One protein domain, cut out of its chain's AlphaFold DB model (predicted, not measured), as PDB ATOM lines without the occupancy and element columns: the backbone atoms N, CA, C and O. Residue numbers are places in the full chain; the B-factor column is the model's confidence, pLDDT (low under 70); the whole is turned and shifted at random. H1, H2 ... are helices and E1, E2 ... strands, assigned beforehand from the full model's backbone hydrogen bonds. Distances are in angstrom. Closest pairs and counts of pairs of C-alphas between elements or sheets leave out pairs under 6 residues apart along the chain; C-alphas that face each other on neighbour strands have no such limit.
ATOM      1  N   ARG A  43     478.185 307.942 403.930       78.44
ATOM      2  CA  ARG A  43     479.322 308.850 403.736       78.44
ATOM      3  C   ARG A  43     478.921 310.315 403.636       78.44
ATOM      4  O   ARG A  43     479.798 311.171 403.562       78.44
ATOM      5  N   ASP A  44     477.627 310.591 403.592       85.06
ATOM      6  CA  ASP A  44     477.140 311.949 403.456       85.06
ATOM      7  C   ASP A  44     477.080 312.598 404.832       85.06
ATOM      8  O   ASP A  44     476.619 311.995 405.798       85.06
ATOM      9  N   ILE A  45     477.565 313.834 404.910       86.81
ATOM     10  CA  ILE A  45     477.600 314.613 406.144       86.81
ATOM     11  C   ILE A  45     476.420 315.577 406.104       86.81
ATOM     12  O   ILE A  45     476.315 316.398 405.187       86.81
ATOM     13  N   ALA A  46     475.528 315.471 407.086       84.62
ATOM     14  CA  ALA A  46     474.409 316.388 407.216       84.62
ATOM     15  C   ALA A  46     474.899 317.732 407.769       84.62
ATOM     16  O   ALA A  46     475.520 317.792 408.828       84.62
ATOM     17  N   VAL A  47     474.601 318.808 407.042       85.69
ATOM     18  CA  VAL A  47     474.817 320.183 407.501       85.69
ATOM     19  C   VAL A  47     473.526 320.671 408.153       85.69
ATOM     20  O   VAL A  47     472.459 320.585 407.544       85.69
ATOM     21  N   ILE A  48     473.615 321.140 409.395       83.44
ATOM     22  CA  ILE A  48     472.464 321.451 410.254       83.44
ATOM     23  C   ILE A  48     472.375 322.959 410.480       83.44
ATOM     24  O   ILE A  48     473.392 323.607 410.660       83.44
ATOM     25  N   ASP A  49     471.147 323.488 410.504       74.75
ATOM     26  CA  ASP A  49     470.836 324.902 410.793       74.75
ATOM     27  C   ASP A  49     471.481 325.920 409.828       74.75
ATOM     28  O   ASP A  49     471.513 327.112 410.112       74.75
ATOM     29  N   GLU A  50     471.937 325.486 408.648       82.56
ATOM     30  CA  GLU A  50     472.544 326.379 407.654       82.56
ATOM     31  C   GLU A  50     471.613 326.754 406.502       82.56
ATOM     32  O   GLU A  50     470.789 325.965 406.029       82.56
ATOM     33  N   MET A  51     471.789 327.976 405.994       83.44
ATOM     34  CA  MET A  51     471.028 328.485 404.853       83.44
ATOM     35  C   MET A  51     471.703 328.096 403.525       83.44
ATOM     36  O   MET A  51     472.835 328.520 403.273       83.44
ATOM     37  N   PRO A  52     471.011 327.381 402.613       83.06
ATOM     38  CA  PRO A  52     471.588 326.958 401.334       83.06
ATOM     39  C   PRO A  52     472.098 328.117 400.473       83.06
ATOM     40  O   PRO A  52     473.126 327.990 399.810       83.06
ATOM     41  N   ASP A  53     471.403 329.257 400.512       83.50
ATOM     42  CA  ASP A  53     471.758 330.449 399.740       83.50
ATOM     43  C   ASP A  53     473.131 331.003 400.167       83.50
ATOM     44  O   ASP A  53     473.949 331.355 399.317       83.50
ATOM     45  N   GLN A  54     473.418 330.994 401.476       81.81
ATOM     46  CA  GLN A  54     474.696 331.442 402.041       81.81
ATOM     47  C   GLN A  54     475.827 330.469 401.713       81.81
ATOM     48  O   GLN A  54     476.900 330.887 401.279       81.81
ATOM     49  N   ILE A  55     475.569 329.161 401.837       85.69
ATOM     50  CA  ILE A  55     476.537 328.130 401.446       85.69
ATOM     51  C   ILE A  55     476.905 328.296 399.969       85.69
ATOM     52  O   ILE A  55     478.083 328.247 399.616       85.69
ATOM     53  N   HIS A  56     475.914 328.513 399.101       86.00
ATOM     54  CA  HIS A  56     476.149 328.710 397.676       86.00
ATOM     55  C   HIS A  56     476.967 329.979 397.396       86.00
ATOM     56  O   HIS A  56     477.933 329.920 396.636       86.00
ATOM     57  N   GLU A  57     476.620 331.112 398.009       85.94
ATOM     58  CA  GLU A  57     477.365 332.365 397.850       85.94
ATOM     59  C   GLU A  57     478.827 332.212 398.298       85.94
ATOM     60  O   GLU A  57     479.744 332.438 397.506       85.94
ATOM     61  N   HIS A  58     479.064 331.709 399.509       87.62
ATOM     62  CA  HIS A  58     480.414 331.522 400.040       87.62
ATOM     63  C   HIS A  58     481.241 330.483 399.268       87.62
ATOM     64  O   HIS A  58     482.426 330.704 398.999       87.62
ATOM     65  N   LEU A  59     480.652 329.341 398.909       88.81
ATOM     66  CA  LEU A  59     481.397 328.244 398.291       88.81
ATOM     67  C   LEU A  59     481.601 328.451 396.784       88.81
ATOM     68  O   LEU A  59     482.680 328.163 396.267       88.81
ATOM     69  N   VAL A  60     480.572 328.925 396.073       87.69
ATOM     70  CA  VAL A  60     480.560 328.983 394.601       87.69
ATOM     71  C   VAL A  60     480.923 330.369 394.083       87.69
ATOM     72  O   VAL A  60     481.721 330.461 393.149       87.69
ATOM     73  N   LEU A  61     480.355 331.436 394.655       89.06
ATOM     74  CA  LEU A  61     480.600 332.802 394.174       89.06
ATOM     75  C   LEU A  61     481.916 333.362 394.727       89.06
ATOM     76  O   LEU A  61     482.725 333.881 393.958       89.06
ATOM     77  N   ASP A  62     482.157 333.196 396.027       88.12
ATOM     78  CA  ASP A  62     483.361 333.712 396.689       88.12
ATOM     79  C   ASP A  62     484.564 332.757 396.606       88.12
ATOM     80  O   ASP A  62     485.706 333.175 396.818       88.12
ATOM     81  N   GLY A  63     484.335 331.467 396.329       88.44
ATOM     82  CA  GLY A  63     485.389 330.446 396.284       88.44
ATOM     83  C   GLY A  63     486.084 330.206 397.630       88.44
ATOM     84  O   GLY A  63     487.247 329.783 397.665       88.44
ATOM     85  N   LYS A  64     485.404 330.508 398.741       90.00
ATOM     86  CA  LYS A  64     485.902 330.272 400.101       90.00
ATOM     87  C   LYS A  64     485.792 328.792 400.470       90.00
ATOM     88  O   LYS A  64     485.359 327.946 399.689       90.00
ATOM     89  N   ARG A  65     486.257 328.460 401.673       89.12
ATOM     90  CA  ARG A  65     486.232 327.101 402.217       89.12
ATOM     91  C   ARG A  65     485.535 327.120 403.561       89.12
ATOM     92  O   ARG A  65     485.806 328.004 404.362       89.12
ATOM     93  N   PHE A  66     484.742 326.092 403.809       89.56
ATOM     94  CA  PHE A  66     484.159 325.832 405.113       89.56
ATOM     95  C   PHE A  66     484.997 324.829 405.908       89.56
ATOM     96  O   PHE A  66     485.753 324.030 405.343       89.56
ATOM     97  N   ARG A  67     484.845 324.859 407.229       88.69
ATOM     98  CA  ARG A  67     485.300 323.821 408.155       88.69
ATOM     99  C   ARG A  67     484.081 323.222 408.840       88.69
ATOM    100  O   ARG A  67     483.158 323.948 409.179       88.69
ATOM    101  N   PHE A  68     484.084 321.911 409.036       88.94
ATOM    102  CA  PHE A  68     483.028 321.261 409.802       88.94
ATOM    103  C   PHE A  68     483.275 321.450 411.290       88.94
ATOM    104  O   PHE A  68     484.411 321.294 411.744       88.94
ATOM    105  N   ASP A  69     482.204 321.755 412.009       87.31
ATOM    106  CA  ASP A  69     482.178 321.758 413.458       87.31
ATOM    107  C   ASP A  69     481.154 320.735 413.951       87.31
ATOM    108  O   ASP A  69     480.112 320.494 413.326       87.31
ATOM    109  N   SER A  70     481.493 320.076 415.051       83.25
ATOM    110  CA  SER A  70     480.582 319.135 415.688       83.25
ATOM    111  C   SER A  70     479.596 319.951 416.504       83.25
ATOM    112  O   SER A  70     480.007 320.771 417.324       83.25
ATOM    113  N   ARG A  71     478.296 319.755 416.284       76.56
ATOM    114  CA  ARG A  71     477.298 320.370 417.149       76.56
ATOM    115  C   ARG A  71     477.475 319.777 418.545       76.56
ATOM    116  O   ARG A  71     477.220 318.594 418.750       76.56
ATOM    117  N   GLU A  72     477.916 320.588 419.503       63.25
ATOM    118  CA  GLU A  72     477.792 320.218 420.909       63.25
ATOM    119  C   GLU A  72     476.294 320.044 421.189       63.25
ATOM    120  O   GLU A  72     475.500 320.945 420.904       63.25
ATOM    121  N   GLU A  73     475.886 318.871 421.682       54.22
ATOM    122  CA  GLU A  73     474.547 318.658 422.238       54.22
ATOM    123  C   GLU A  73     474.401 319.576 423.459       54.22
ATOM    124  O   GLU A  73     474.616 319.179 424.601       54.22
ATOM    125  N   THR A  74     474.106 320.852 423.236       47.44
ATOM    126  CA  THR A  74     473.686 321.741 424.310       47.44
ATOM    127  C   THR A  74     472.346 321.235 424.820       47.44
ATOM    128  O   THR A  74     471.427 321.034 424.027       47.44
ATOM    129  N   GLU A  75     472.238 321.073 426.140       48.25
ATOM    130  CA  GLU A  75     471.046 320.629 426.884       48.25
ATOM    131  C   GLU A  75     469.766 321.435 426.559       48.25
ATOM    132  O   GLU A  75     468.664 321.011 426.894       48.25
ATOM    133  N   ASP A  76     469.901 322.566 425.861       44.25
ATOM    134  CA  ASP A  76     468.832 323.418 425.332       44.25
ATOM    135  C   ASP A  76     468.270 322.942 423.972       44.25
ATOM    136  O   ASP A  76     467.871 323.755 423.132       44.25
ATOM    137  N   ASP A  77     468.221 321.634 423.712       46.94
ATOM    138  CA  ASP A  77     467.390 321.119 422.624       46.94
ATOM    139  C   ASP A  77     465.917 321.186 423.085       46.94
ATOM    140  O   ASP A  77     465.547 320.492 424.036       46.94
ATOM    141  N   PRO A  78     465.025 321.992 422.467       47.94
ATOM    142  CA  PRO A  78     463.624 322.116 422.897       47.94
ATOM    143  C   PRO A  78     462.829 320.795 422.829       47.94
ATOM    144  O   PRO A  78     461.663 320.747 423.237       47.94
ATOM    145  N   ALA A  79     463.443 319.729 422.304       48.62
ATOM    146  CA  ALA A  79     462.942 318.362 422.302       48.62
ATOM    147  C   ALA A  79     463.145 317.597 423.628       48.62
ATOM    148  O   ALA A  79     462.541 316.532 423.786       48.62
ATOM    149  N   LEU A  80     463.947 318.117 424.565       48.28
ATOM    150  CA  LEU A  80     464.345 317.446 425.802       48.28
ATOM    151  C   LEU A  80     463.800 318.178 427.036       48.28
ATOM    152  O   LEU A  80     464.331 319.196 427.467       48.28
ATOM    153  N   TYR A  81     462.740 317.643 427.641       49.78
ATOM    154  CA  TYR A  81     462.386 318.003 429.018       49.78
ATOM    155  C   TYR A  81     463.027 316.998 429.985       49.78
ATOM    156  O   TYR A  81     463.132 315.814 429.640       49.78
ATOM    157  N   PRO A  82     463.410 317.421 431.204       48.88
ATOM    158  CA  PRO A  82     463.814 316.481 432.240       48.88
ATOM    159  C   PRO A  82     462.623 315.575 432.578       48.88
ATOM    160  O   PRO A  82     461.591 316.055 433.057       48.88
ATOM    161  N   GLY A  83     462.751 314.275 432.299       57.28
ATOM    162  CA  GLY A  83     461.810 313.267 432.776       57.28
ATOM    163  C   GLY A  83     461.785 313.235 434.305       57.28
ATOM    164  O   GLY A  83     462.760 313.603 434.964       57.28
ATOM    165  N   GLU A  84     460.668 312.801 434.891       56.06
ATOM    166  CA  GLU A  84     460.488 312.730 436.353       56.06
ATOM    167  C   GLU A  84     461.498 311.785 437.050       56.06
ATOM    168  O   GLU A  84     461.665 311.828 438.267       56.06
ATOM    169  N   ASP A  85     462.214 310.971 436.276       58.56
ATOM    170  CA  ASP A  85     463.279 310.045 436.665       58.56
ATOM    171  C   ASP A  85     464.699 310.533 436.303       58.56
ATOM    172  O   ASP A  85     465.678 309.817 436.527       58.56
ATOM    173  N   GLY A  86     464.838 311.756 435.784       55.62
ATOM    174  CA  GLY A  86     466.119 312.330 435.366       55.62
ATOM    175  C   GLY A  86     466.652 311.776 434.044       55.62
ATOM    176  O   GLY A  86     467.798 312.057 433.694       55.62
ATOM    177  N   LEU A  87     465.847 311.002 433.308       55.06
ATOM    178  CA  LEU A  87     466.183 310.549 431.964       55.06
ATOM    179  C   LEU A  87     465.586 311.498 430.909       55.06
ATOM    180  O   LEU A  87     464.458 311.975 431.067       55.06
ATOM    181  N   PRO A  88     466.330 311.794 429.829       50.03
ATOM    182  CA  PRO A  88     465.844 312.640 428.746       50.03
ATOM    183  C   PRO A  88     464.646 311.989 428.037       50.03
ATOM    184  O   PRO A  88     464.780 310.909 427.457       50.03
ATOM    185  N   LEU A  89     463.473 312.638 428.066       51.22
ATOM    186  CA  LEU A  89     462.272 312.164 427.372       51.22
ATOM    187  C   LEU A  89     462.071 312.950 426.067       51.22
ATOM    188  O   LEU A  89     461.879 314.165 426.096       51.22
ATOM    189  N   LEU A  90     462.076 312.253 424.928       52.47
ATOM    190  CA  LEU A  90     461.732 312.836 423.628       52.47
ATOM    191  C   LEU A  90     460.232 313.150 423.571       52.47
ATOM    192  O   LEU A  90     459.394 312.296 423.870       52.47
ATOM    193  N   LYS A  91     459.881 314.367 423.145       44.34
ATOM    194  CA  LYS A  91     458.488 314.797 422.957       44.34
ATOM    195  C   LYS A  91     457.878 314.096 421.737       44.34
ATOM    196  O   LYS A  91     457.911 314.627 420.632       44.34
ATOM    197  N   ILE A  92     457.324 312.901 421.924       50.97
ATOM    198  CA  ILE A  92     456.522 312.234 420.892       50.97
ATOM    199  C   ILE A  92     455.137 312.908 420.893       50.97
ATOM    200  O   ILE A  92     454.441 312.831 421.905       50.97
ATOM    201  N   HIS A 121     475.281 332.371 410.732       69.56
ATOM    202  CA  HIS A 121     475.154 331.742 409.409       69.56
ATOM    203  C   HIS A 121     476.072 332.422 408.376       69.56
ATOM    204  O   HIS A 121     475.861 332.307 407.171       69.56
ATOM    205  N   SER A 122     477.018 333.241 408.847       73.06
ATOM    206  CA  SER A 122     477.946 334.019 408.013       73.06
ATOM    207  C   SER A 122     479.412 333.704 408.303       73.06
ATOM    208  O   SER A 122     480.304 334.331 407.731       73.06
ATOM    209  N   ASP A 123     479.673 332.772 409.215       81.19
ATOM    210  CA  ASP A 123     481.001 332.256 409.489       81.19
ATOM    211  C   ASP A 123     481.364 331.106 408.540       81.19
ATOM    212  O   ASP A 123     480.584 330.657 407.703       81.19
ATOM    213  N   ASP A 124     482.616 330.665 408.638       84.88
ATOM    214  CA  ASP A 124     483.162 329.595 407.801       84.88
ATOM    215  C   ASP A 124     482.987 328.210 408.462       84.88
ATOM    216  O   ASP A 124     483.711 327.270 408.119       84.88
ATOM    217  N   LEU A 125     482.093 328.083 409.449       87.44
ATOM    218  CA  LEU A 125     481.832 326.843 410.181       87.44
ATOM    219  C   LEU A 125     480.501 326.243 409.726       87.44
ATOM    220  O   LEU A 125     479.506 326.943 409.637       87.44
ATOM    221  N   LEU A 126     480.497 324.945 409.424       88.31
ATOM    222  CA  LEU A 126     479.282 324.189 409.125       88.31
ATOM    223  C   LEU A 126     479.012 323.223 410.266       88.31
ATOM    224  O   LEU A 126     479.841 322.349 410.535       88.31
ATOM    225  N   GLN A 127     477.850 323.352 410.897       86.81
ATOM    226  CA  GLN A 127     477.457 322.462 411.984       86.81
ATOM    227  C   GLN A 127     477.026 321.091 411.461       86.81
ATOM    228  O   GLN A 127     476.329 320.983 410.450       86.81
ATOM    229  N   THR A 128     477.427 320.036 412.169       87.44
ATOM    230  CA  THR A 128     477.133 318.638 411.814       87.44
ATOM    231  C   THR A 128     476.745 317.823 413.045       87.44
ATOM    232  O   THR A 128     477.086 318.187 414.169       87.44
ATOM    233  N   ASP A 129     476.047 316.705 412.842       86.12
ATOM    234  CA  ASP A 129     475.693 315.724 413.883       86.12
ATOM    235  C   ASP A 129     476.849 314.778 414.253       86.12
ATOM    236  O   ASP A 129     476.760 314.008 415.209       86.12
ATOM    237  N   HIS A 130     477.939 314.795 413.494       83.31
ATOM    238  CA  HIS A 130     479.038 313.862 413.676       83.31
ATOM    239  C   HIS A 130     480.096 314.384 414.646       83.31
ATOM    240  O   HIS A 130     480.467 315.559 414.640       83.31
ATOM    241  N   SER A 131     480.655 313.468 415.440       83.19
ATOM    242  CA  SER A 131     481.834 313.754 416.257       83.19
ATOM    243  C   SER A 131     483.071 313.966 415.379       83.19
ATOM    244  O   SER A 131     483.171 313.404 414.285       83.19
ATOM    245  N   GLU A 132     484.078 314.689 415.879       82.81
ATOM    246  CA  GLU A 132     485.345 314.903 415.154       82.81
ATOM    247  C   GLU A 132     485.991 313.578 414.693       82.81
ATOM    248  O   GLU A 132     486.537 313.477 413.592       82.81
ATOM    249  N   LYS A 133     485.880 312.519 415.508       82.19
ATOM    250  CA  LYS A 133     486.408 311.185 415.178       82.19
ATOM    251  C   LYS A 133     485.636 310.521 414.041       82.19
ATOM    252  O   LYS A 133     486.252 309.885 413.186       82.19
ATOM    253  N   ASP A 134     484.311 310.648 414.040       83.75
ATOM    254  CA  ASP A 134     483.460 310.081 412.995       83.75
ATOM    255  C   ASP A 134     483.629 310.842 411.679       83.75
ATOM    256  O   ASP A 134     483.819 310.204 410.643       83.75
ATOM    257  N   LEU A 135     483.700 312.178 411.729       84.19
ATOM    258  CA  LEU A 135     484.038 313.022 410.579       84.19
ATOM    259  C   LEU A 135     485.386 312.619 409.977       84.19
ATOM    260  O   LEU A 135     485.492 312.387 408.772       84.19
ATOM    261  N   ALA A 136     486.418 312.458 410.811       82.62
ATOM    262  CA  ALA A 136     487.735 312.035 410.350       82.62
ATOM    263  C   ALA A 136     487.708 310.641 409.701       82.62
ATOM    264  O   ALA A 136     488.410 310.421 408.714       82.62
ATOM    265  N   ARG A 137     486.906 309.702 410.221       83.19
ATOM    266  CA  ARG A 137     486.735 308.371 409.616       83.19
ATOM    267  C   ARG A 137     486.078 308.473 408.239       83.19
ATOM    268  O   ARG A 137     486.634 307.941 407.281       83.19
ATOM    269  N   ILE A 138     484.955 309.185 408.144       82.81
ATOM    270  CA  ILE A 138     484.190 309.363 406.900       82.81
ATOM    271  C   ILE A 138     485.063 310.028 405.823       82.81
ATOM    272  O   ILE A 138     485.155 309.531 404.702       82.81
ATOM    273  N   ILE A 139     485.784 311.098 406.176       80.94
ATOM    274  CA  ILE A 139     486.626 311.855 405.236       80.94
ATOM    275  C   ILE A 139     487.877 311.063 404.815       80.94
ATOM    276  O   ILE A 139     488.294 311.112 403.656       80.94
ATOM    277  N   ARG A 140     488.517 310.326 405.734       72.81
ATOM    278  CA  ARG A 140     489.784 309.625 405.449       72.81
ATOM    279  C   ARG A 140     489.610 308.417 404.532       72.81
ATOM    280  O   ARG A 140     490.517 308.132 403.749       72.81
ATOM    281  N   GLU A 141     488.478 307.722 404.611       61.91
ATOM    282  CA  GLU A 141     488.169 306.617 403.696       61.91
ATOM    283  C   GLU A 141     488.084 307.083 402.231       61.91
ATOM    284  O   GLU A 141     488.538 306.366 401.343       61.91
ATOM    285  N   GLU A 142     487.610 308.303 401.968       55.41
ATOM    286  CA  GLU A 142     487.527 308.875 400.613       55.41
ATOM    287  C   GLU A 142     488.905 309.203 400.019       55.41
ATOM    288  O   GLU A 142     489.190 308.847 398.875       55.41
ATOM    289  N   VAL A 143     489.814 309.804 400.798       57.59
ATOM    290  CA  VAL A 143     491.178 310.120 400.319       57.59
ATOM    291  C   VAL A 143     491.952 308.849 399.948       57.59
ATOM    292  O   VAL A 143     492.786 308.867 399.045       57.59
ATOM    293  N   SER A 144     491.655 307.726 400.610       49.72
ATOM    294  CA  SER A 144     492.258 306.428 400.293       49.72
ATOM    295  C   SER A 144     491.685 305.767 399.034       49.72
ATOM    296  O   SER A 144     492.325 304.854 398.521       49.72
ATOM    297  N   LEU A 145     490.505 306.177 398.556       50.91
ATOM    298  CA  LEU A 145     489.865 305.645 397.342       50.91
ATOM    299  C   LEU A 145     490.183 306.469 396.084       50.91
ATOM    300  O   LEU A 145     489.806 306.079 394.980       50.91
ATOM    301  N   LEU A 146     490.867 307.602 396.253       49.31
ATOM    302  CA  LEU A 146     491.289 308.510 395.184       49.31
ATOM    303  C   LEU A 146     492.775 308.352 394.795       49.31
ATOM    304  O   LEU A 146     493.252 309.107 393.948       49.31
ATOM    305  N   ASN A 147     493.482 307.372 395.375       41.03
ATOM    306  CA  ASN A 147     494.844 306.947 395.009       41.03
ATOM    307  C   ASN A 147     494.833 305.517 394.463       41.03
ATOM    308  O   ASN A 147     495.664 305.232 393.571       41.03
TER     309      ASN A 147
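Overview. This is residues 43 to 92 and 121 to 147 of the 147 residues of an uncharacterized protein of Gemmatimonadetes bacterium (UniProt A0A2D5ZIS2). This is an open, loosely built model: a small parallel pair of strands, E1 and E4, sits near the middle, with helix H1 off to one side and helix H2 off to the other. Far out at one end of the long axis is the small hairpin of E2 and E3, reached along residues 71 to 79. The printed part has 77 residues, with two named helices and four named strands in the order H1, E1, E2, E3, E4, H2. The class is mixed, helices and strands, though under half of the residues are in named elements. The whole is loose, with a radius of gyration of the C-alphas of 16.6 A, and elongated, spanning 52 by 30 by 19 A.

Along the chain. Find C-alpha 52 at (471.588, 326.958, 401.334); from there H1 runs through residues 52 to 61, 12.9 A. Next come E1, residues 67 to 70, 10.0 A, then E2, residues 80 to 82, and E3, residues 88 to 90. After the cut look for E4, residues 125 to 128, and H2, residues 132 to 145, 20.6 A, ending at C-alpha 145 at (489.865, 305.645, 397.342).

Arrangement. Look first at E1 and E4, parallel at 40 degrees, where N 69 and O 126 are 2.8 A apart, within hydrogen-bond range. The closest C-alphas of E1 and H2, those of Ser 70 and Glu 132, are 6.4 A apart. H1 and H2 are apart. E2 and E3 form an antiparallel hairpin at 136 degrees; the C-alphas of 82 and 88 face each other at 5.6 A, with no N and O pair within hydrogen-bond range. In H1 every O i to N i+4 pair is within range, in H2 9 of 10.

Size, cuts and confidence. The C-alphas farthest apart are those of Glu 84 and Asn 147, 54.1 A. Residues 93 to 120 are not printed, and C-alphas 92 and 121 are 29.3 A apart across this cut. Of the links that are printed whole, none is long. Expect pLDDT under 70 at residues 72 to 92, 121 and 141 to 147.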